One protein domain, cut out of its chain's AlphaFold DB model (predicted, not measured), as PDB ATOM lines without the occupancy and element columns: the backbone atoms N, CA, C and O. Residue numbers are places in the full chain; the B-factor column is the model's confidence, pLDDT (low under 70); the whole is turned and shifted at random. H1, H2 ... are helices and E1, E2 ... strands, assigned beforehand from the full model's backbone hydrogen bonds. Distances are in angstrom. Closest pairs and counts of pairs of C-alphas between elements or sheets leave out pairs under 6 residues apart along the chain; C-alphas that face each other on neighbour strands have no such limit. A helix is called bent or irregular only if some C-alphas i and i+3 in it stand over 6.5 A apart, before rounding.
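Overview. This is residues 195 to 334 of the 877 residues of an uncharacterized protein of Chlorella sorokiniana (UniProt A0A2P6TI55). Two groups of crossed helices meet at one end of H1: on one side H1, H2 and H3, with H2 packed on both of the others, and on the other side H4 and H5 with a small hairpin of two short strands, E1 and E2. H4 joins the groups, packing on the last residues of H1 and crossing H5, while H5 packs on the hairpin and residues 195 to 200 stick out. The printed part has 140 residues, with five named helices and two named strands in the order H1, H2, H3, H4, E1, E2, H5. The sheet has the order E1, E2 and is antiparallel; the class is mostly helix. The whole is compact, with a radius of gyration of the C-alphas of 15.2 A and spans of 50 by 35 by 23 A.

Arrangement. E1, residues 302 to 304, and E2, residues 311 to 313, form an antiparallel hairpin at 138 degrees; N 303 and O 312 are within hydrogen-bond range at 2.8 A, as are N 312 and O 303 at 2.8 A. H5, residues 322 to 333, comes closest to E2 at the C-alphas of His 311 and Leu 329, 6.2 A apart. H4, residues 289 to 299, touches H5 at a steep tilt of 64 degrees, the same way; their closest C-alphas, of Leu 294 and Ala 328, are 5.0 A apart. H1, residues 199 to 215, touches H4 with residues 211 to 215 alone, about perpendicular at 79 degrees, closest at the C-alphas of Ala 215 and Leu 296, 4.6 A. H2, residues 230 to 251, touches H1 at a steep tilt of 53 degrees, opposite ways, closest at the C-alphas of Tyr 209 and Val 237, 6.4 A. H2 is irregular, with C-alphas 243 and 246 8.2 A apart, and has a kink of 77 degrees near residue 244. H3, residues 257 to 273, touches H2 in a helical hairpin at 38 degrees, only just steep, opposite ways; the closest C-alphas, of Leu 251 and Gly 259, are 4.6 A apart. H3 and H5 are apart, but only just, at 8.5 A. Every O i to N i+4 pair is within hydrogen-bond range in H1, H3, H4 and H5, and 16 of 18 are in H2.

Along the chain. H1 begins at C-alpha 199 (173.835, 137.210, 146.597) and is 24.5 A long. H2 is 25.4 A, H3 23.7 A, H4 15.3 A and H5 16.1 A from first to last C-alpha. E1 begins at C-alpha 302 (154.353, 121.145, 129.409), and H5 ends at C-alpha 333 (149.152, 114.459, 127.466).

Size, cuts and confidence. The two C-alphas farthest apart, of Pro 278 and Gln 308, are 51.1 A apart. The printed part has no cut. The links H1 to H2, residues 216 to 229, and H3 to H4, residues 274 to 288, are long. The mean pLDDT of the printed part is 72.6, and 37 residues are under 70: 217 to 232, 254 to 255, 269 and 271 to 288.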
ATOM      1  N   LYS A 195     171.960 137.815 158.677       81.12
ATOM      2  CA  LYS A 195     172.153 139.280 158.640       81.12
ATOM      3  C   LYS A 195     172.777 139.768 157.327       81.12
ATOM      4  O   LYS A 195     172.398 140.826 156.853       81.12
ATOM      5  N   ASN A 196     173.713 138.995 156.766       83.81
ATOM      6  CA  ASN A 196     174.440 139.316 155.533       83.81
ATOM      7  C   ASN A 196     174.491 138.082 154.609       83.81
ATOM      8  O   ASN A 196     175.526 137.411 154.541       83.81
ATOM      9  N   PRO A 197     173.381 137.705 153.960       86.25
ATOM     10  CA  PRO A 197     173.379 136.587 153.027       86.25
ATOM     11  C   PRO A 197     174.142 136.961 151.750       86.25
ATOM     12  O   PRO A 197     174.032 138.078 151.249       86.25
ATOM     13  N   SER A 198     174.917 136.020 151.206       89.81
ATOM     14  CA  SER A 198     175.540 136.199 149.889       89.81
ATOM     15  C   SER A 198     174.470 136.323 148.803       89.81
ATOM     16  O   SER A 198     173.437 135.657 148.889       89.81
ATOM     17  N   GLU A 199     174.749 137.072 147.739       87.12
ATOM     18  CA  GLU A 199     173.835 137.210 146.597       87.12
ATOM     19  C   GLU A 199     173.474 135.857 145.964       87.12
ATOM     20  O   GLU A 199     172.320 135.627 145.611       87.12
ATOM     21  N   GLN A 200     174.432 134.926 145.899       89.31
ATOM     22  CA  GLN A 200     174.212 133.577 145.374       89.31
ATOM     23  C   GLN A 200     173.173 132.794 146.190       89.31
ATOM     24  O   GLN A 200     172.290 132.161 145.615       89.31
ATOM     25  N   LEU A 201     173.237 132.882 147.523       88.75
ATOM     26  CA  LEU A 201     172.245 132.277 148.416       88.75
ATOM     27  C   LEU A 201     170.859 132.904 148.220       88.75
ATOM     28  O   LEU A 201     169.876 132.181 148.106       88.75
ATOM     29  N   LEU A 202     170.774 134.237 148.144       88.12
ATOM     30  CA  LEU A 202     169.498 134.924 147.918       88.12
ATOM     31  C   LEU A 202     168.863 134.520 146.587       88.12
ATOM     32  O   LEU A 202     167.674 134.208 146.559       88.12
ATOM     33  N   LYS A 203     169.653 134.463 145.507       88.31
ATOM     34  CA  LYS A 203     169.182 133.989 144.201       88.31
ATOM     35  C   LYS A 203     168.696 132.544 144.284       88.31
ATOM     36  O   LYS A 203     167.598 132.249 143.826       88.31
ATOM     37  N   ALA A 204     169.456 131.653 144.923       89.19
ATOM     38  CA  ALA A 204     169.074 130.251 145.082       89.19
ATOM     39  C   ALA A 204     167.755 130.077 145.863       89.19
ATOM     40  O   ALA A 204     166.889 129.308 145.448       89.19
ATOM     41  N   LEU A 205     167.558 130.840 146.941       90.81
ATOM     42  CA  LEU A 205     166.302 130.847 147.695       90.81
ATOM     43  C   LEU A 205     165.145 131.444 146.881       90.81
ATOM     44  O   LEU A 205     164.036 130.917 146.924       90.81
ATOM     45  N   ALA A 206     165.392 132.497 146.097       89.75
ATOM     46  CA  ALA A 206     164.390 133.082 145.211       89.75
ATOM     47  C   ALA A 206     163.956 132.109 144.096       89.75
ATOM     48  O   ALA A 206     162.774 132.065 143.749       89.75
ATOM     49  N   HIS A 207     164.865 131.262 143.593       88.75
ATOM     50  CA  HIS A 207     164.502 130.158 142.696       88.75
ATOM     51  C   HIS A 207     163.532 129.181 143.363       88.75
ATOM     52  O   HIS A 207     162.487 128.880 142.784       88.75
ATOM     53  N   LEU A 208     163.841 128.716 144.580       89.12
ATOM     54  CA  LEU A 208     162.952 127.815 145.321       89.12
ATOM     55  C   LEU A 208     161.599 128.468 145.626       89.12
ATOM     56  O   LEU A 208     160.565 127.808 145.532       89.12
ATOM     57  N   TYR A 209     161.590 129.767 145.939       90.38
ATOM     58  CA  TYR A 209     160.360 130.533 146.124       90.38
ATOM     59  C   TYR A 209     159.484 130.480 144.872       90.38
ATOM     60  O   TYR A 209     158.312 130.119 144.963       90.38
ATOM     61  N   CYS A 210     160.061 130.767 143.702       86.56
ATOM     62  CA  CYS A 210     159.343 130.718 142.434       86.56
ATOM     63  C   CYS A 210     158.810 129.309 142.129       86.56
ATOM     64  O   CYS A 210     157.654 129.180 141.739       86.56
ATOM     65  N   GLU A 211     159.602 128.254 142.347       85.50
ATOM     66  CA  GLU A 211     159.166 126.862 142.136       85.50
ATOM     67  C   GLU A 211     157.990 126.471 143.049       85.50
ATOM     68  O   GLU A 211     157.000 125.893 142.596       85.50
ATOM     69  N   LEU A 212     158.052 126.828 144.335       83.00
ATOM     70  CA  LEU A 212     156.983 126.542 145.295       83.00
ATOM     71  C   LEU A 212     155.722 127.372 145.018       83.00
ATOM     72  O   LEU A 212     154.605 126.862 145.135       83.00
ATOM     73  N   MET A 213     155.884 128.631 144.607       83.25
ATOM     74  CA  MET A 213     154.780 129.505 144.205       83.25
ATOM     75  C   MET A 213     154.162 129.135 142.856       83.25
ATOM     76  O   MET A 213     153.036 129.536 142.583       83.25
ATOM     77  N   GLN A 214     154.838 128.338 142.033       78.38
ATOM     78  CA  GLN A 214     154.224 127.697 140.869       78.38
ATOM     79  C   GLN A 214     153.406 126.461 141.271       78.38
ATOM     80  O   GLN A 214     152.301 126.254 140.777       78.38
ATOM     81  N   ALA A 215     153.920 125.649 142.200       75.00
ATOM     82  CA  ALA A 215     153.326 124.355 142.533       75.00
ATOM     83  C   ALA A 215     152.137 124.419 143.514       75.00
ATOM     84  O   ALA A 215     151.218 123.601 143.425       75.00
ATOM     85  N   LEU A 216     152.172 125.327 144.497       72.75
ATOM     86  CA  LEU A 216     151.263 125.310 145.654       72.75
ATOM     87  C   LEU A 216     149.980 126.151 145.500       72.75
ATOM     88  O   LEU A 216     148.933 125.718 145.998       72.75
ATOM     89  N   PRO A 217     149.998 127.346 144.876       66.44
ATOM     90  CA  PRO A 217     148.786 128.120 144.626       66.44
ATOM     91  C   PRO A 217     147.775 127.381 143.746       66.44
ATOM     92  O   PRO A 217     148.126 126.444 143.030       66.44
ATOM     93  N   PRO A 218     146.491 127.784 143.786       55.94
ATOM     94  CA  PRO A 218     145.497 127.231 142.884       55.94
ATOM     95  C   PRO A 218     145.821 127.638 141.447       55.94
ATOM     96  O   PRO A 218     145.419 128.710 141.006       55.94
ATOM     97  N   GLY A 219     146.522 126.764 140.733       57.78
ATOM     98  CA  GLY A 219     146.692 126.877 139.295       57.78
ATOM     99  C   GLY A 219     145.412 126.526 138.536       57.78
ATOM    100  O   GLY A 219     144.390 126.092 139.097       57.78
ATOM    101  N   ASP A 220     145.505 126.670 137.224       55.84
ATOM    102  CA  ASP A 220     144.511 126.223 136.243       55.84
ATOM    103  C   ASP A 220     144.296 124.700 136.262       55.84
ATOM    104  O   ASP A 220     143.221 124.198 135.911       55.84
ATOM    105  N   MET A 221     145.296 123.982 136.779       55.03
ATOM    106  CA  MET A 221     145.301 122.554 137.063       55.03
ATOM    107  C   MET A 221     145.205 122.267 138.564       55.03
ATOM    108  O   MET A 221     145.716 123.006 139.400       55.03
ATOM    109  N   GLY A 222     144.550 121.157 138.914       49.69
ATOM    110  CA  GLY A 222     144.521 120.641 140.286       49.69
ATOM    111  C   GLY A 222     143.502 121.308 141.219       49.69
ATOM    112  O   GLY A 222     143.079 122.449 141.051       49.69
ATOM    113  N   PHE A 223     143.049 120.572 142.232       47.12
ATOM    114  CA  PHE A 223     142.136 121.098 143.248       47.12
ATOM    115  C   PHE A 223     142.903 122.040 144.180       47.12
ATOM    116  O   PHE A 223     143.950 121.629 144.681       47.12
ATOM    117  N   PRO A 224     142.392 123.254 144.461       46.62
ATOM    118  CA  PRO A 224     143.074 124.228 145.318       46.62
ATOM    119  C   PRO A 224     143.528 123.586 146.636       46.62
ATOM    120  O   PRO A 224     142.853 122.678 147.139       46.62
ATOM    121  N   ILE A 225     144.602 124.092 147.253       47.38
ATOM    122  CA  ILE A 225     144.733 123.979 148.712       47.38
ATOM    123  C   ILE A 225     143.491 124.679 149.276       47.38
ATOM    124  O   ILE A 225     143.386 125.906 149.261       47.38
ATOM    125  N   LEU A 226     142.477 123.896 149.651       39.16
ATOM    126  CA  LEU A 226     141.191 124.431 150.078       39.16
ATOM    127  C   LEU A 226     141.442 125.313 151.305       39.16
ATOM    128  O   LEU A 226     141.964 124.851 152.315       39.16
ATOM    129  N   GLY A 227     141.091 126.594 151.193       45.81
ATOM    130  CA  GLY A 227     141.175 127.553 152.292       45.81
ATOM    131  C   GLY A 227     142.371 128.507 152.285       45.81
ATOM    132  O   GLY A 227     142.356 129.422 153.097       45.81
ATOM    133  N   MET A 228     143.360 128.393 151.387       51.88
ATOM    134  CA  MET A 228     144.492 129.339 151.361       51.88
ATOM    135  C   MET A 228     144.462 130.268 150.145       51.88
ATOM    136  O   MET A 228     144.321 129.826 149.008       51.88
ATOM    137  N   SER A 229     144.618 131.573 150.382       59.59
ATOM    138  CA  SER A 229     144.807 132.549 149.300       59.59
ATOM    139  C   SER A 229     146.248 132.503 148.774       59.59
ATOM    140  O   SER A 229     147.155 132.165 149.534       59.59
ATOM    141  N   ALA A 230     146.484 132.930 147.527       65.19
ATOM    142  CA  ALA A 230     147.838 133.057 146.974       65.19
ATOM    143  C   ALA A 230     148.765 133.899 147.875       65.19
ATOM    144  O   ALA A 230     149.914 133.532 148.083       65.19
ATOM    145  N   SER A 231     148.237 134.959 148.506       66.06
ATOM    146  CA  SER A 231     148.998 135.774 149.468       66.06
ATOM    147  C   SER A 231     149.406 134.996 150.725       66.06
ATOM    148  O   SER A 231     150.510 135.155 151.233       66.06
ATOM    149  N   THR A 232     148.531 134.112 151.214       66.81
ATOM    150  CA  THR A 232     148.813 133.264 152.380       66.81
ATOM    151  C   THR A 232     149.857 132.205 152.042       66.81
ATOM    152  O   THR A 232     150.704 131.899 152.876       66.81
ATOM    153  N   ILE A 233     149.803 131.660 150.825       72.31
ATOM    154  CA  ILE A 233     150.786 130.693 150.334       72.31
ATOM    155  C   ILE A 233     152.147 131.377 150.188       72.31
ATOM    156  O   ILE A 233     153.095 130.880 150.777       72.31
ATOM    157  N   SER A 234     152.218 132.553 149.554       78.00
ATOM    158  CA  SER A 234     153.443 133.371 149.465       78.00
ATOM    159  C   SER A 234     154.078 133.596 150.839       78.00
ATOM    160  O   SER A 234     155.223 133.205 151.058       78.00
ATOM    161  N   THR A 235     153.302 134.070 151.822       74.88
ATOM    162  CA  THR A 235     153.813 134.282 153.189       74.88
ATOM    163  C   THR A 235     154.370 132.991 153.799       74.88
ATOM    164  O   THR A 235     155.401 133.002 154.466       74.88
ATOM    165  N   ARG A 236     153.706 131.849 153.580       74.69
ATOM    166  CA  ARG A 236     154.177 130.559 154.100       74.69
ATOM    167  C   ARG A 236     155.412 130.037 153.390       74.69
ATOM    168  O   ARG A 236     156.265 129.469 154.057       74.69
ATOM    169  N   VAL A 237     155.508 130.216 152.077       82.19
ATOM    170  CA  VAL A 237     156.709 129.856 151.321       82.19
ATOM    171  C   VAL A 237     157.887 130.703 151.803       82.19
ATOM    172  O   VAL A 237     158.949 130.148 152.059       82.19
ATOM    173  N   GLN A 238     157.698 132.009 152.033       82.38
ATOM    174  CA  GLN A 238     158.738 132.864 152.619       82.38
ATOM    175  C   GLN A 238     159.183 132.350 153.994       82.38
ATOM    176  O   GLN A 238     160.379 132.231 154.233       82.38
ATOM    177  N   LEU A 239     158.245 131.980 154.879       79.75
ATOM    178  CA  LEU A 239     158.571 131.401 156.191       79.75
ATOM    179  C   LEU A 239     159.318 130.064 156.079       79.75
ATOM    180  O   LEU A 239     160.328 129.880 156.750       79.75
ATOM    181  N   LEU A 240     158.857 129.157 155.212       81.94
ATOM    182  CA  LEU A 240     159.519 127.877 154.953       81.94
ATOM    183  C   LEU A 240     160.966 128.091 154.510       81.94
ATOM    184  O   LEU A 240     161.868 127.455 155.039       81.94
ATOM    185  N   LEU A 241     161.196 128.994 153.558       87.81
ATOM    186  CA  LEU A 241     162.538 129.264 153.041       87.81
ATOM    187  C   LEU A 241     163.411 129.996 154.058       87.81
ATOM    188  O   LEU A 241     164.608 129.741 154.148       87.81
ATOM    189  N   ARG A 242     162.816 130.852 154.884       84.31
ATOM    190  CA  ARG A 242     163.543 131.544 155.942       84.31
ATOM    191  C   ARG A 242     164.039 130.595 157.030       84.31
ATOM    192  O   ARG A 242     165.136 130.803 157.551       84.31
ATOM    193  N   ASP A 243     163.238 129.588 157.364       81.31
ATOM    194  CA  ASP A 243     163.505 128.681 158.479       81.31
ATOM    195  C   ASP A 243     164.224 127.390 158.022       81.31
ATOM    196  O   ASP A 243     165.061 126.876 158.757       81.31
ATOM    197  N   PHE A 244     163.964 126.913 156.797       83.94
ATOM    198  CA  PHE A 244     164.477 125.647 156.243       83.94
ATOM    199  C   PHE A 244     165.089 125.777 154.838       83.94
ATOM    200  O   PHE A 244     165.427 124.777 154.217       83.94
ATOM    201  N   GLY A 245     165.215 126.983 154.280       87.50
ATOM    202  CA  GLY A 245     165.601 127.157 152.875       87.50
ATOM    203  C   GLY A 245     167.004 126.665 152.539       87.50
ATOM    204  O   GLY A 245     167.210 126.151 151.449       87.50
ATOM    205  N   GLU A 246     167.959 126.780 153.462       87.81
ATOM    206  CA  GLU A 246     169.314 126.245 153.268       87.81
ATOM    207  C   GLU A 246     169.320 124.711 153.275       87.81
ATOM    208  O   GLU A 246     169.888 124.111 152.371       87.81
ATOM    209  N   GLU A 247     168.597 124.085 154.210       87.75
ATOM    210  CA  GLU A 247     168.392 122.628 154.232       87.75
ATOM    211  C   GLU A 247     167.696 122.156 152.947       87.75
ATOM    212  O   GLU A 247     168.115 121.186 152.326       87.75
ATOM    213  N   LEU A 248     166.671 122.877 152.483       87.62
ATOM    214  CA  LEU A 248     166.011 122.579 151.213       87.62
ATOM    215  C   LEU A 248     166.965 122.705 150.026       87.62
ATOM    216  O   LEU A 248     166.880 121.898 149.105       87.62
ATOM    217  N   LEU A 249     167.864 123.691 150.022       88.62
ATOM    218  CA  LEU A 249     168.880 123.819 148.979       88.62
ATOM    219  C   LEU A 249     169.852 122.637 149.004       88.62
ATOM    220  O   LEU A 249     170.115 122.085 147.944       88.62
ATOM    221  N   GLU A 250     170.311 122.208 150.180       87.06
ATOM    222  CA  GLU A 250     171.178 121.032 150.342       87.06
ATOM    223  C   GLU A 250     170.481 119.742 149.883       87.06
ATOM    224  O   GLU A 250     171.047 118.955 149.127       87.06
ATOM    225  N   LEU A 251     169.215 119.546 150.259       83.88
ATOM    226  CA  LEU A 251     168.414 118.386 149.847       83.88
ATOM    227  C   LEU A 251     168.075 118.387 148.347       83.88
ATOM    228  O   LEU A 251     167.770 117.336 147.779       83.88
ATOM    229  N   THR A 252     168.112 119.557 147.703       80.12
ATOM    230  CA  THR A 252     167.835 119.742 146.268       80.12
ATOM    231  C   THR A 252     169.082 120.032 145.432       80.12
ATOM    232  O   THR A 252     168.963 120.313 144.234       80.12
ATOM    233  N   GLU A 253     170.278 119.917 146.022       74.62
ATOM    234  CA  GLU A 253     171.540 119.852 145.284       74.62
ATOM    235  C   GLU A 253     171.499 118.719 144.243       74.62
ATOM    236  O   GLU A 253     170.642 117.836 144.333       74.62
ATOM    237  N   PRO A 254     172.372 118.728 143.215       61.53
ATOM    238  CA  PRO A 254     172.206 117.913 142.013       61.53
ATOM    239  C   PRO A 254     171.930 116.414 142.260       61.53
ATOM    240  O   PRO A 254     172.837 115.588 142.298       61.53
ATOM    241  N   GLY A 255     170.637 116.074 142.308       61.00
ATOM    242  CA  GLY A 255     170.036 114.883 141.720       61.00
ATOM    243  C   GLY A 255     170.160 113.562 142.473       61.00
ATOM    244  O   GLY A 255     170.362 112.542 141.816       61.00
ATOM    245  N   THR A 256     169.966 113.523 143.795       74.94
ATOM    246  CA  THR A 256     169.543 112.253 144.416       74.94
ATOM    247  C   THR A 256     168.024 112.232 144.555       74.94
ATOM    248  O   THR A 256     167.425 113.139 145.130       74.94
ATOM    249  N   GLU A 257     167.382 111.193 144.013       78.19
ATOM    250  CA  GLU A 257     165.926 111.006 144.124       78.19
ATOM    251  C   GLU A 257     165.488 110.957 145.601       78.19
ATOM    252  O   GLU A 257     164.410 111.429 145.954       78.19
ATOM    253  N   GLU A 258     166.372 110.463 146.471       80.81
ATOM    254  CA  GLU A 258     166.194 110.443 147.920       80.81
ATOM    255  C   GLU A 258     166.200 111.850 148.542       80.81
ATOM    256  O   GLU A 258     165.283 112.173 149.294       80.81
ATOM    257  N   GLY A 259     167.161 112.715 148.196       81.69
ATOM    258  CA  GLY A 259     167.202 114.101 148.682       81.69
ATOM    259  C   GLY A 259     165.986 114.912 148.231       81.69
ATOM    260  O   GLY A 259     165.346 115.588 149.035       81.69
ATOM    261  N   GLN A 260     165.567 114.754 146.973       84.06
ATOM    262  CA  GLN A 260     164.357 115.402 146.453       84.06
ATOM    263  C   GLN A 260     163.091 114.902 147.156       84.06
ATOM    264  O   GLN A 260     162.186 115.682 147.455       84.06
ATOM    265  N   GLN A 261     163.032 113.604 147.461       80.12
ATOM    266  CA  GLN A 261     161.938 113.034 148.237       80.12
ATOM    267  C   GLN A 261     161.895 113.622 149.653       80.12
ATOM    268  O   GLN A 261     160.824 114.019 150.108       80.12
ATOM    269  N   GLN A 262     163.045 113.744 150.317       80.44
ATOM    270  CA  GLN A 262     163.158 114.355 151.642       80.44
ATOM    271  C   GLN A 262     162.776 115.841 151.625       80.44
ATOM    272  O   GLN A 262     162.017 116.281 152.488       80.44
ATOM    273  N   ALA A 263     163.218 116.603 150.618       83.75
ATOM    274  CA  ALA A 263     162.835 118.002 150.436       83.75
ATOM    275  C   ALA A 263     161.317 118.146 150.274       83.75
ATOM    276  O   ALA A 263     160.681 118.984 150.913       83.75
ATOM    277  N   LEU A 264     160.713 117.293 149.448       78.88
ATOM    278  CA  LEU A 264     159.275 117.283 149.232       78.88
ATOM    279  C   LEU A 264     158.503 116.894 150.496       78.88
ATOM    280  O   LEU A 264     157.499 117.530 150.819       78.88
ATOM    281  N   ASP A 265     158.978 115.897 151.240       75.00
ATOM    282  CA  ASP A 265     158.382 115.496 152.513       75.00
ATOM    283  C   ASP A 265     158.504 116.606 153.564       75.00
ATOM    284  O   ASP A 265     157.563 116.815 154.331       75.00
ATOM    285  N   LEU A 266     159.602 117.368 153.566       76.94
ATOM    286  CA  LEU A 266     159.787 118.541 154.419       76.94
ATOM    287  C   LEU A 266     158.804 119.662 154.056       76.94
ATOM    288  O   LEU A 266     158.126 120.180 154.943       76.94
ATOM    289  N   VAL A 267     158.657 119.988 152.767       76.38
ATOM    290  CA  VAL A 267     157.673 120.973 152.273       76.38
ATOM    291  C   VAL A 267     156.259 120.550 152.676       76.38
ATOM    292  O   VAL A 267     155.515 121.331 153.270       76.38
ATOM    293  N   ILE A 268     155.881 119.302 152.399       70.69
ATOM    294  CA  ILE A 268     154.547 118.778 152.710       70.69
ATOM    295  C   ILE A 268     154.315 118.779 154.218       70.69
ATOM    296  O   ILE A 268     153.268 119.243 154.672       70.69
ATOM    297  N   ARG A 269     155.291 118.317 155.006       66.25
ATOM    298  CA  ARG A 269     155.222 118.348 156.468       66.25
ATOM    299  C   ARG A 269     155.017 119.775 156.948       66.25
ATOM    300  O   ARG A 269     154.050 120.002 157.658       66.25
ATOM    301  N   PHE A 270     155.827 120.733 156.503       70.06
ATOM    302  CA  PHE A 270     155.700 122.136 156.894       70.06
ATOM    303  C   PHE A 270     154.308 122.698 156.591       70.06
ATOM    304  O   PHE A 270     153.687 123.311 157.461       70.06
ATOM    305  N   PHE A 271     153.777 122.474 155.387       66.12
ATOM    306  CA  PHE A 271     152.449 122.973 155.025       66.12
ATOM    307  C   PHE A 271     151.312 122.264 155.777       66.12
ATOM    308  O   PHE A 271     150.284 122.899 156.032       66.12
ATOM    309  N   ASN A 272     151.521 121.014 156.197       57.34
ATOM    310  CA  ASN A 272     150.552 120.223 156.958       57.34
ATOM    311  C   ASN A 272     150.621 120.454 158.480       57.34
ATOM    312  O   ASN A 272     149.608 120.279 159.152       57.34
ATOM    313  N   THR A 273     151.771 120.849 159.039       47.34
ATOM    314  CA  THR A 273     151.982 120.993 160.494       47.34
ATOM    315  C   THR A 273     152.035 122.441 160.977       47.34
ATOM    316  O   THR A 273     151.786 122.702 162.154       47.34
ATOM    317  N   SER A 274     152.338 123.406 160.106       43.19
ATOM    318  CA  SER A 274     152.557 124.788 160.538       43.19
ATOM    319  C   SER A 274     151.238 125.514 160.798       43.19
ATOM    320  O   SER A 274     150.474 125.809 159.879       43.19
ATOM    321  N   SER A 275     150.992 125.869 162.057       41.66
ATOM    322  CA  SER A 275     149.892 126.719 162.542       41.66
ATOM    323  C   SER A 275     150.276 128.211 162.652       41.66
ATOM    324  O   SER A 275     149.573 128.996 163.278       41.66
ATOM    325  N   ILE A 276     151.392 128.625 162.042       35.56
ATOM    326  CA  ILE A 276     152.190 129.789 162.484       35.56
ATOM    327  C   ILE A 276     151.622 131.177 162.095       35.56
ATOM    328  O   ILE A 276     152.162 132.192 162.522       35.56
ATOM    329  N   LEU A 277     150.512 131.293 161.356       35.44
ATOM    330  CA  LEU A 277     149.951 132.620 161.043       35.44
ATOM    331  C   LEU A 277     148.760 132.966 161.952       35.44
ATOM    332  O   LEU A 277     147.685 132.383 161.780       35.44
ATOM    333  N   PRO A 278     148.897 133.935 162.879       29.44
ATOM    334  CA  PRO A 278     147.776 134.391 163.687       29.44
ATOM    335  C   PRO A 278     146.716 135.032 162.780       29.44
ATOM    336  O   PRO A 278     146.970 136.019 162.092       29.44
ATOM    337  N   GLY A 279     145.514 134.452 162.763       31.28
ATOM    338  CA  GLY A 279     144.320 135.076 162.184       31.28
ATOM    339  C   GLY A 279     143.985 134.785 160.714       31.28
ATOM    340  O   GLY A 279     143.081 135.436 160.190       31.28
ATOM    341  N   ARG A 280     144.623 133.830 160.015       34.53
ATOM    342  CA  ARG A 280     144.202 133.450 158.643       34.53
ATOM    343  C   ARG A 280     144.174 131.937 158.397       34.53
ATOM    344  O   ARG A 280     145.189 131.271 158.528       34.53
ATOM    345  N   ALA A 281     142.979 131.483 158.003       32.09
ATOM    346  CA  ALA A 281     142.541 130.210 157.417       32.09
ATOM    347  C   ALA A 281     143.356 128.924 157.683       32.09
ATOM    348  O   ALA A 281     144.495 128.773 157.243       32.09
ATOM    349  N   VAL A 282     142.671 127.941 158.286       39.47
ATOM    350  CA  VAL A 282     143.090 126.532 158.357       39.47
ATOM    351  C   VAL A 282     143.391 126.023 156.946       39.47
ATOM    352  O   VAL A 282     142.567 126.186 156.041       39.47
ATOM    353  N   VAL A 283     144.532 125.356 156.771       39.75
ATOM    354  CA  VAL A 283     144.790 124.520 155.592       39.75
ATOM    355  C   VAL A 283     143.782 123.369 155.631       39.75
ATOM    356  O   VAL A 283     143.953 122.429 156.400       39.75
ATOM    357  N   LYS A 284     142.694 123.434 154.854       41.94
ATOM    358  CA  LYS A 284     141.637 122.402 154.901       41.94
ATOM    359  C   LYS A 284     142.036 121.099 154.203       41.94
ATOM    360  O   LYS A 284     141.214 120.195 154.095       41.94
ATOM    361  N   SER A 285     143.247 120.995 153.653       46.34
ATOM    362  CA  SER A 285     143.644 119.820 152.884       46.34
ATOM    363  C   SER A 285     145.161 119.664 152.800       46.34
ATOM    364  O   SER A 285     145.825 120.645 152.458       46.34
ATOM    365  N   PRO A 286     145.705 118.463 153.063       54.03
ATOM    366  CA  PRO A 286     147.131 118.228 152.932       54.03
ATOM    367  C   PRO A 286     147.587 118.422 151.483       54.03
ATOM    368  O   PRO A 286     146.881 118.057 150.535       54.03
ATOM    369  N   VAL A 287     148.770 119.009 151.304       62.00
ATOM    370  CA  VAL A 287     149.406 119.105 149.983       62.00
ATOM    371  C   VAL A 287     149.815 117.695 149.566       62.00
ATOM    372  O   VAL A 287     150.691 117.099 150.189       62.00
ATOM    373  N   CYS A 288     149.178 117.144 148.528       65.25
ATOM    374  CA  CYS A 288     149.556 115.830 148.014       65.25
ATOM    375  C   CYS A 288     150.669 115.975 146.958       65.25
ATOM    376  O   CYS A 288     150.562 116.825 146.064       65.25
ATOM    377  N   PRO A 289     151.710 115.127 147.001       71.00
ATOM    378  CA  PRO A 289     152.846 115.256 146.100       71.00
ATOM    379  C   PRO A 289     152.494 115.141 144.609       71.00
ATOM    380  O   PRO A 289     153.056 115.860 143.788       71.00
ATOM    381  N   LYS A 290     151.545 114.260 144.258       72.38
ATOM    382  CA  LYS A 290     151.097 114.063 142.869       72.38
ATOM    383  C   LYS A 290     150.370 115.298 142.321       72.38
ATOM    384  O   LYS A 290     150.559 115.662 141.167       72.38
ATOM    385  N   THR A 291     149.567 115.968 143.155       71.56
ATOM    386  CA  THR A 291     148.874 117.211 142.766       71.56
ATOM    387  C   THR A 291     149.883 118.332 142.550       71.56
ATOM    388  O   THR A 291     149.777 119.047 141.562       71.56
ATOM    389  N   ALA A 292     150.878 118.458 143.432       74.62
ATOM    390  CA  ALA A 292     151.916 119.473 143.291       74.62
ATOM    391  C   ALA A 292     152.766 119.257 142.024       74.62
ATOM    392  O   ALA A 292     153.009 120.215 141.297       74.62
ATOM    393  N   ALA A 293     153.131 118.006 141.708       76.94
ATOM    394  CA  ALA A 293     153.823 117.669 140.462       76.94
ATOM    395  C   ALA A 293     152.979 118.001 139.217       76.94
ATOM    396  O   ALA A 293     153.506 118.557 138.258       76.94
ATOM    397  N   LEU A 294     151.667 117.733 139.243       75.56
ATOM    398  CA  LEU A 294     150.754 118.087 138.150       75.56
ATOM    399  C   LEU A 294     150.620 119.605 137.962       75.56
ATOM    400  O   LEU A 294     150.679 120.085 136.832       75.56
ATOM    401  N   CYS A 295     150.455 120.359 139.055       75.44
ATOM    402  CA  CYS A 295     150.424 121.822 139.014       75.44
ATOM    403  C   CYS A 295     151.719 122.366 138.417       75.44
ATOM    404  O   CYS A 295     151.673 123.167 137.494       75.44
ATOM    405  N   LEU A 296     152.859 121.868 138.895       78.25
ATOM    406  CA  LEU A 296     154.168 122.318 138.457       78.25
ATOM    407  C   LEU A 296     154.458 121.959 137.001       78.25
ATOM    408  O   LEU A 296     154.984 122.795 136.277       78.25
ATOM    409  N   ALA A 297     154.090 120.755 136.552       79.31
ATOM    410  CA  ALA A 297     154.225 120.349 135.154       79.31
ATOM    411  C   ALA A 297     153.448 121.277 134.223       79.31
ATOM    412  O   ALA A 297     153.951 121.661 133.173       79.31
ATOM    413  N   TYR A 298     152.249 121.673 134.645       77.62
ATOM    414  CA  TYR A 298     151.402 122.584 133.898       77.62
ATOM    415  C   TYR A 298     151.931 124.028 133.908       77.62
ATOM    416  O   TYR A 298     152.139 124.610 132.850       77.62
ATOM    417  N   THR A 299     152.211 124.603 135.081       74.88
ATOM    418  CA  THR A 299     152.673 126.001 135.194       74.88
ATOM    419  C   THR A 299     154.084 126.204 134.653       74.88
ATOM    420  O   THR A 299     154.440 127.315 134.276       74.88
ATOM    421  N   SER A 300     154.894 125.143 134.602       75.88
ATOM    422  CA  SER A 300     156.222 125.162 133.977       75.88
ATOM    423  C   SER A 300     156.165 124.975 132.463       75.88
ATOM    424  O   SER A 300     157.217 124.866 131.842       75.88
ATOM    425  N   GLY A 301     154.974 124.926 131.863       78.25
ATOM    426  CA  GLY A 301     154.795 124.812 130.425       78.25
ATOM    427  C   GLY A 301     155.118 123.419 129.897       78.25
ATOM    428  O   GLY A 301     156.254 123.175 129.485       78.25
ATOM    429  N   PRO A 302     154.146 122.493 129.900       79.50
ATOM    430  CA  PRO A 302     154.353 121.145 129.409       79.50
ATOM    431  C   PRO A 302     154.540 121.193 127.886       79.50
ATOM    432  O   PRO A 302     153.761 121.814 127.165       79.50
ATOM    433  N   ALA A 303     155.573 120.523 127.386       77.81
ATOM    434  CA  ALA A 303     156.002 120.581 125.994       77.81
ATOM    435  C   ALA A 303     156.306 119.179 125.444       77.81
ATOM    436  O   ALA A 303     156.658 118.281 126.209       77.81
ATOM    437  N   PRO A 304     156.202 118.954 124.123       75.50
ATOM    438  CA  PRO A 304     156.771 117.765 123.508       75.50
ATOM    439  C   PRO A 304     158.296 117.773 123.673       75.50
ATOM    440  O   PRO A 304     158.955 118.801 123.522       75.50
ATOM    441  N   GLY A 305     158.847 116.612 124.004       77.19
ATOM    442  CA  GLY A 305     160.278 116.384 124.100       77.19
ATOM    443  C   GLY A 305     160.955 116.282 122.726       77.19
ATOM    444  O   GLY A 305     160.300 116.326 121.682       77.19
ATOM    445  N   PRO A 306     162.288 116.106 122.706       74.75
ATOM    446  CA  PRO A 306     163.071 116.030 121.472       74.75
ATOM    447  C   PRO A 306     162.778 114.773 120.636       74.75
ATOM    448  O   PRO A 306     163.125 114.730 119.455       74.75
ATOM    449  N   ARG A 307     162.159 113.739 121.222       80.62
ATOM    450  CA  ARG A 307     161.730 112.531 120.510       80.62
ATOM    451  C   ARG A 307     160.213 112.423 120.478       80.62
ATOM    452  O   ARG A 307     159.505 112.868 121.376       80.62
ATOM    453  N   GLN A 308     159.714 111.785 119.424       75.75
ATOM    454  CA  GLN A 308     158.287 111.573 119.228       75.75
ATOM    455  C   GLN A 308     157.691 110.757 120.386       75.75
ATOM    456  O   GLN A 308     158.136 109.640 120.645       75.75
ATOM    457  N   GLY A 309     156.676 111.313 121.052       70.56
ATOM    458  CA  GLY A 309     156.009 110.690 122.201       70.56
ATOM    459  C   GLY A 309     156.679 110.947 123.554       70.56
ATOM    460  O   GLY A 309     156.160 110.487 124.564       70.56
ATOM    461  N   GLU A 310     157.799 111.675 123.597       81.81
ATOM    462  CA  GLU A 310     158.344 112.193 124.854       81.81
ATOM    463  C   GLU A 310     157.681 113.530 125.201       81.81
ATOM    464  O   GLU A 310     157.331 114.319 124.317       81.81
ATOM    465  N   HIS A 311     157.551 113.804 126.497       84.19
ATOM    466  CA  HIS A 311     157.043 115.061 127.036       84.19
ATOM    467  C   HIS A 311     158.038 115.635 128.046       84.19
ATOM    468  O   HIS A 311     158.792 114.909 128.693       84.19
ATOM    469  N   THR A 312     158.064 116.957 128.173       84.94
ATOM    470  CA  THR A 312     158.962 117.696 129.059       84.94
ATOM    471  C   THR A 312     158.287 118.967 129.581       84.94
ATOM    472  O   THR A 312     157.107 119.192 129.329       84.94
ATOM    473  N   VAL A 313     159.022 119.784 130.330       83.12
ATOM    474  CA  VAL A 313     158.586 121.100 130.819       83.12
ATOM    475  C   VAL A 313     159.602 122.162 130.417       83.12
ATOM    476  O   VAL A 313     160.791 121.855 130.318       83.12
ATOM    477  N   ALA A 314     159.165 123.409 130.247       79.25
ATOM    478  CA  ALA A 314     160.066 124.527 129.964       79.25
ATOM    479  C   ALA A 314     161.061 124.756 131.110       79.25
ATOM    480  O   ALA A 314     162.248 124.978 130.882       79.25
ATOM    481  N   LEU A 315     160.577 124.670 132.354       82.50
ATOM    482  CA  LEU A 315     161.372 124.908 133.557       82.50
ATOM    483  C   LEU A 315     161.397 123.665 134.449       82.50
ATOM    484  O   LEU A 315     160.469 123.405 135.212       82.50
ATOM    485  N   LYS A 316     162.489 122.896 134.403       81.62
ATOM    486  CA  LYS A 316     162.639 121.688 135.234       81.62
ATOM    487  C   LYS A 316     162.687 122.038 136.723       81.62
ATOM    488  O   LYS A 316     163.542 122.835 137.097       81.62
ATOM    489  N   PRO A 317     161.830 121.491 137.589       80.19
ATOM    490  CA  PRO A 317     161.871 121.790 139.020       80.19
ATOM    491  C   PRO A 317     163.001 121.053 139.748       80.19
ATOM    492  O   PRO A 317     163.412 119.976 139.324       80.19
ATOM    493  N   ARG A 318     163.491 121.623 140.854       79.88
ATOM    494  CA  ARG A 318     164.551 121.034 141.693       79.88
ATOM    495  C   ARG A 318     163.988 120.170 142.822       79.88
ATOM    496  O   ARG A 318     164.576 119.145 143.152       79.88
ATOM    497  N   ILE A 319     162.830 120.554 143.371       79.06
ATOM    498  CA  ILE A 319     162.157 119.866 144.495       79.06
ATOM    499  C   ILE A 319     161.485 118.540 144.082       79.06
ATOM    500  O   ILE A 319     161.233 117.686 144.930       79.06
ATOM    501  N   PHE A 320     161.190 118.334 142.796       78.75
ATOM    502  CA  PHE A 320     160.488 117.139 142.313       78.75
ATOM    503  C   PHE A 320     161.395 116.275 141.436       78.75
ATOM    504  O   PHE A 320     162.124 116.794 140.595       78.75
ATOM    505  N   SER A 321     161.309 114.951 141.601       78.25
ATOM    506  CA  SER A 321     162.074 114.012 140.777       78.25
ATOM    507  C   SER A 321     161.581 113.970 139.331       78.25
ATOM    508  O   SER A 321     160.389 114.142 139.057       78.25
ATOM    509  N   GLU A 322     162.491 113.684 138.393       79.62
ATOM    510  CA  GLU A 322     162.153 113.566 136.966       79.62
ATOM    511  C   GLU A 322     161.069 112.511 136.724       79.62
ATOM    512  O   GLU A 322     160.182 112.715 135.900       79.62
ATOM    513  N   ARG A 323     161.073 111.425 137.506       82.50
ATOM    514  CA  ARG A 323     160.031 110.397 137.468       82.50
ATOM    515  C   ARG A 323     158.644 110.962 137.782       82.50
ATOM    516  O   ARG A 323     157.705 110.707 137.037       82.50
ATOM    517  N   ARG A 324     158.505 111.735 138.865       78.62
ATOM    518  CA  ARG A 324     157.217 112.340 139.258       78.62
ATOM    519  C   ARG A 324     156.731 113.350 138.224       78.62
ATOM    520  O   ARG A 324     155.530 113.469 138.000       78.62
ATOM    521  N   MET A 325     157.665 114.051 137.584       82.88
ATOM    522  CA  MET A 325     157.356 114.949 136.476       82.88
ATOM    523  C   MET A 325     156.902 114.190 135.230       82.88
ATOM    524  O   MET A 325     155.914 114.588 134.625       82.88
ATOM    525  N   ALA A 326     157.561 113.085 134.876       82.56
ATOM    526  CA  ALA A 326     157.146 112.229 133.768       82.56
ATOM    527  C   ALA A 326     155.741 111.651 134.001       82.56
ATOM    528  O   ALA A 326     154.883 111.784 133.138       82.56
ATOM    529  N   GLU A 327     155.465 111.130 135.202       79.94
ATOM    530  CA  GLU A 327     154.130 110.645 135.586       79.94
ATOM    531  C   GLU A 327     153.058 111.748 135.456       79.94
ATOM    532  O   GLU A 327     151.944 111.488 135.001       79.94
ATOM    533  N   ALA A 328     153.379 112.992 135.825       80.75
ATOM    534  CA  ALA A 328     152.472 114.128 135.665       80.75
ATOM    535  C   ALA A 328     152.256 114.517 134.192       80.75
ATOM    536  O   ALA A 328     151.129 114.813 133.794       80.75
ATOM    537  N   LEU A 329     153.315 114.509 133.380       81.31
ATOM    538  CA  LEU A 329     153.250 114.823 131.952       81.31
ATOM    539  C   LEU A 329     152.467 113.766 131.169       81.31
ATOM    540  O   LEU A 329     151.650 114.135 130.329       81.31
ATOM    541  N   ASP A 330     152.644 112.486 131.498       79.12
ATOM    542  CA  ASP A 330     151.856 111.388 130.931       79.12
ATOM    543  C   ASP A 330     150.360 111.625 131.153       79.12
ATOM    544  O   ASP A 330     149.560 111.433 130.243       79.12
ATOM    545  N   ILE A 331     149.970 112.115 132.336       74.56
ATOM    546  CA  ILE A 331     148.574 112.460 132.628       74.56
ATOM    547  C   ILE A 331     148.113 113.652 131.780       74.56
ATOM    548  O   ILE A 331     147.029 113.595 131.202       74.56
ATOM    549  N   LEU A 332     148.905 114.727 131.702       74.25
ATOM    550  CA  LEU A 332     148.545 115.942 130.954       74.25
ATOM    551  C   LEU A 332     148.351 115.677 129.456       74.25
ATOM    552  O   LEU A 332     147.487 116.298 128.833       74.25
ATOM    553  N   PHE A 333     149.140 114.762 128.895       74.81
ATOM    554  CA  PHE A 333     149.152 114.459 127.466       74.81
ATOM    555  C   PHE A 333     148.457 113.145 127.083       74.81
ATOM    556  O   PHE A 333     148.440 112.814 125.897       74.81
ATOM    557  N   ASP A 334     147.859 112.412 128.032       72.62
ATOM    558  CA  ASP A 334     147.121 111.184 127.713       72.62
ATOM    559  C   ASP A 334     145.998 111.486 126.691       72.62
ATOM    560  O   ASP A 334     145.121 112.314 126.952       72.62
TER     561      ASP A 334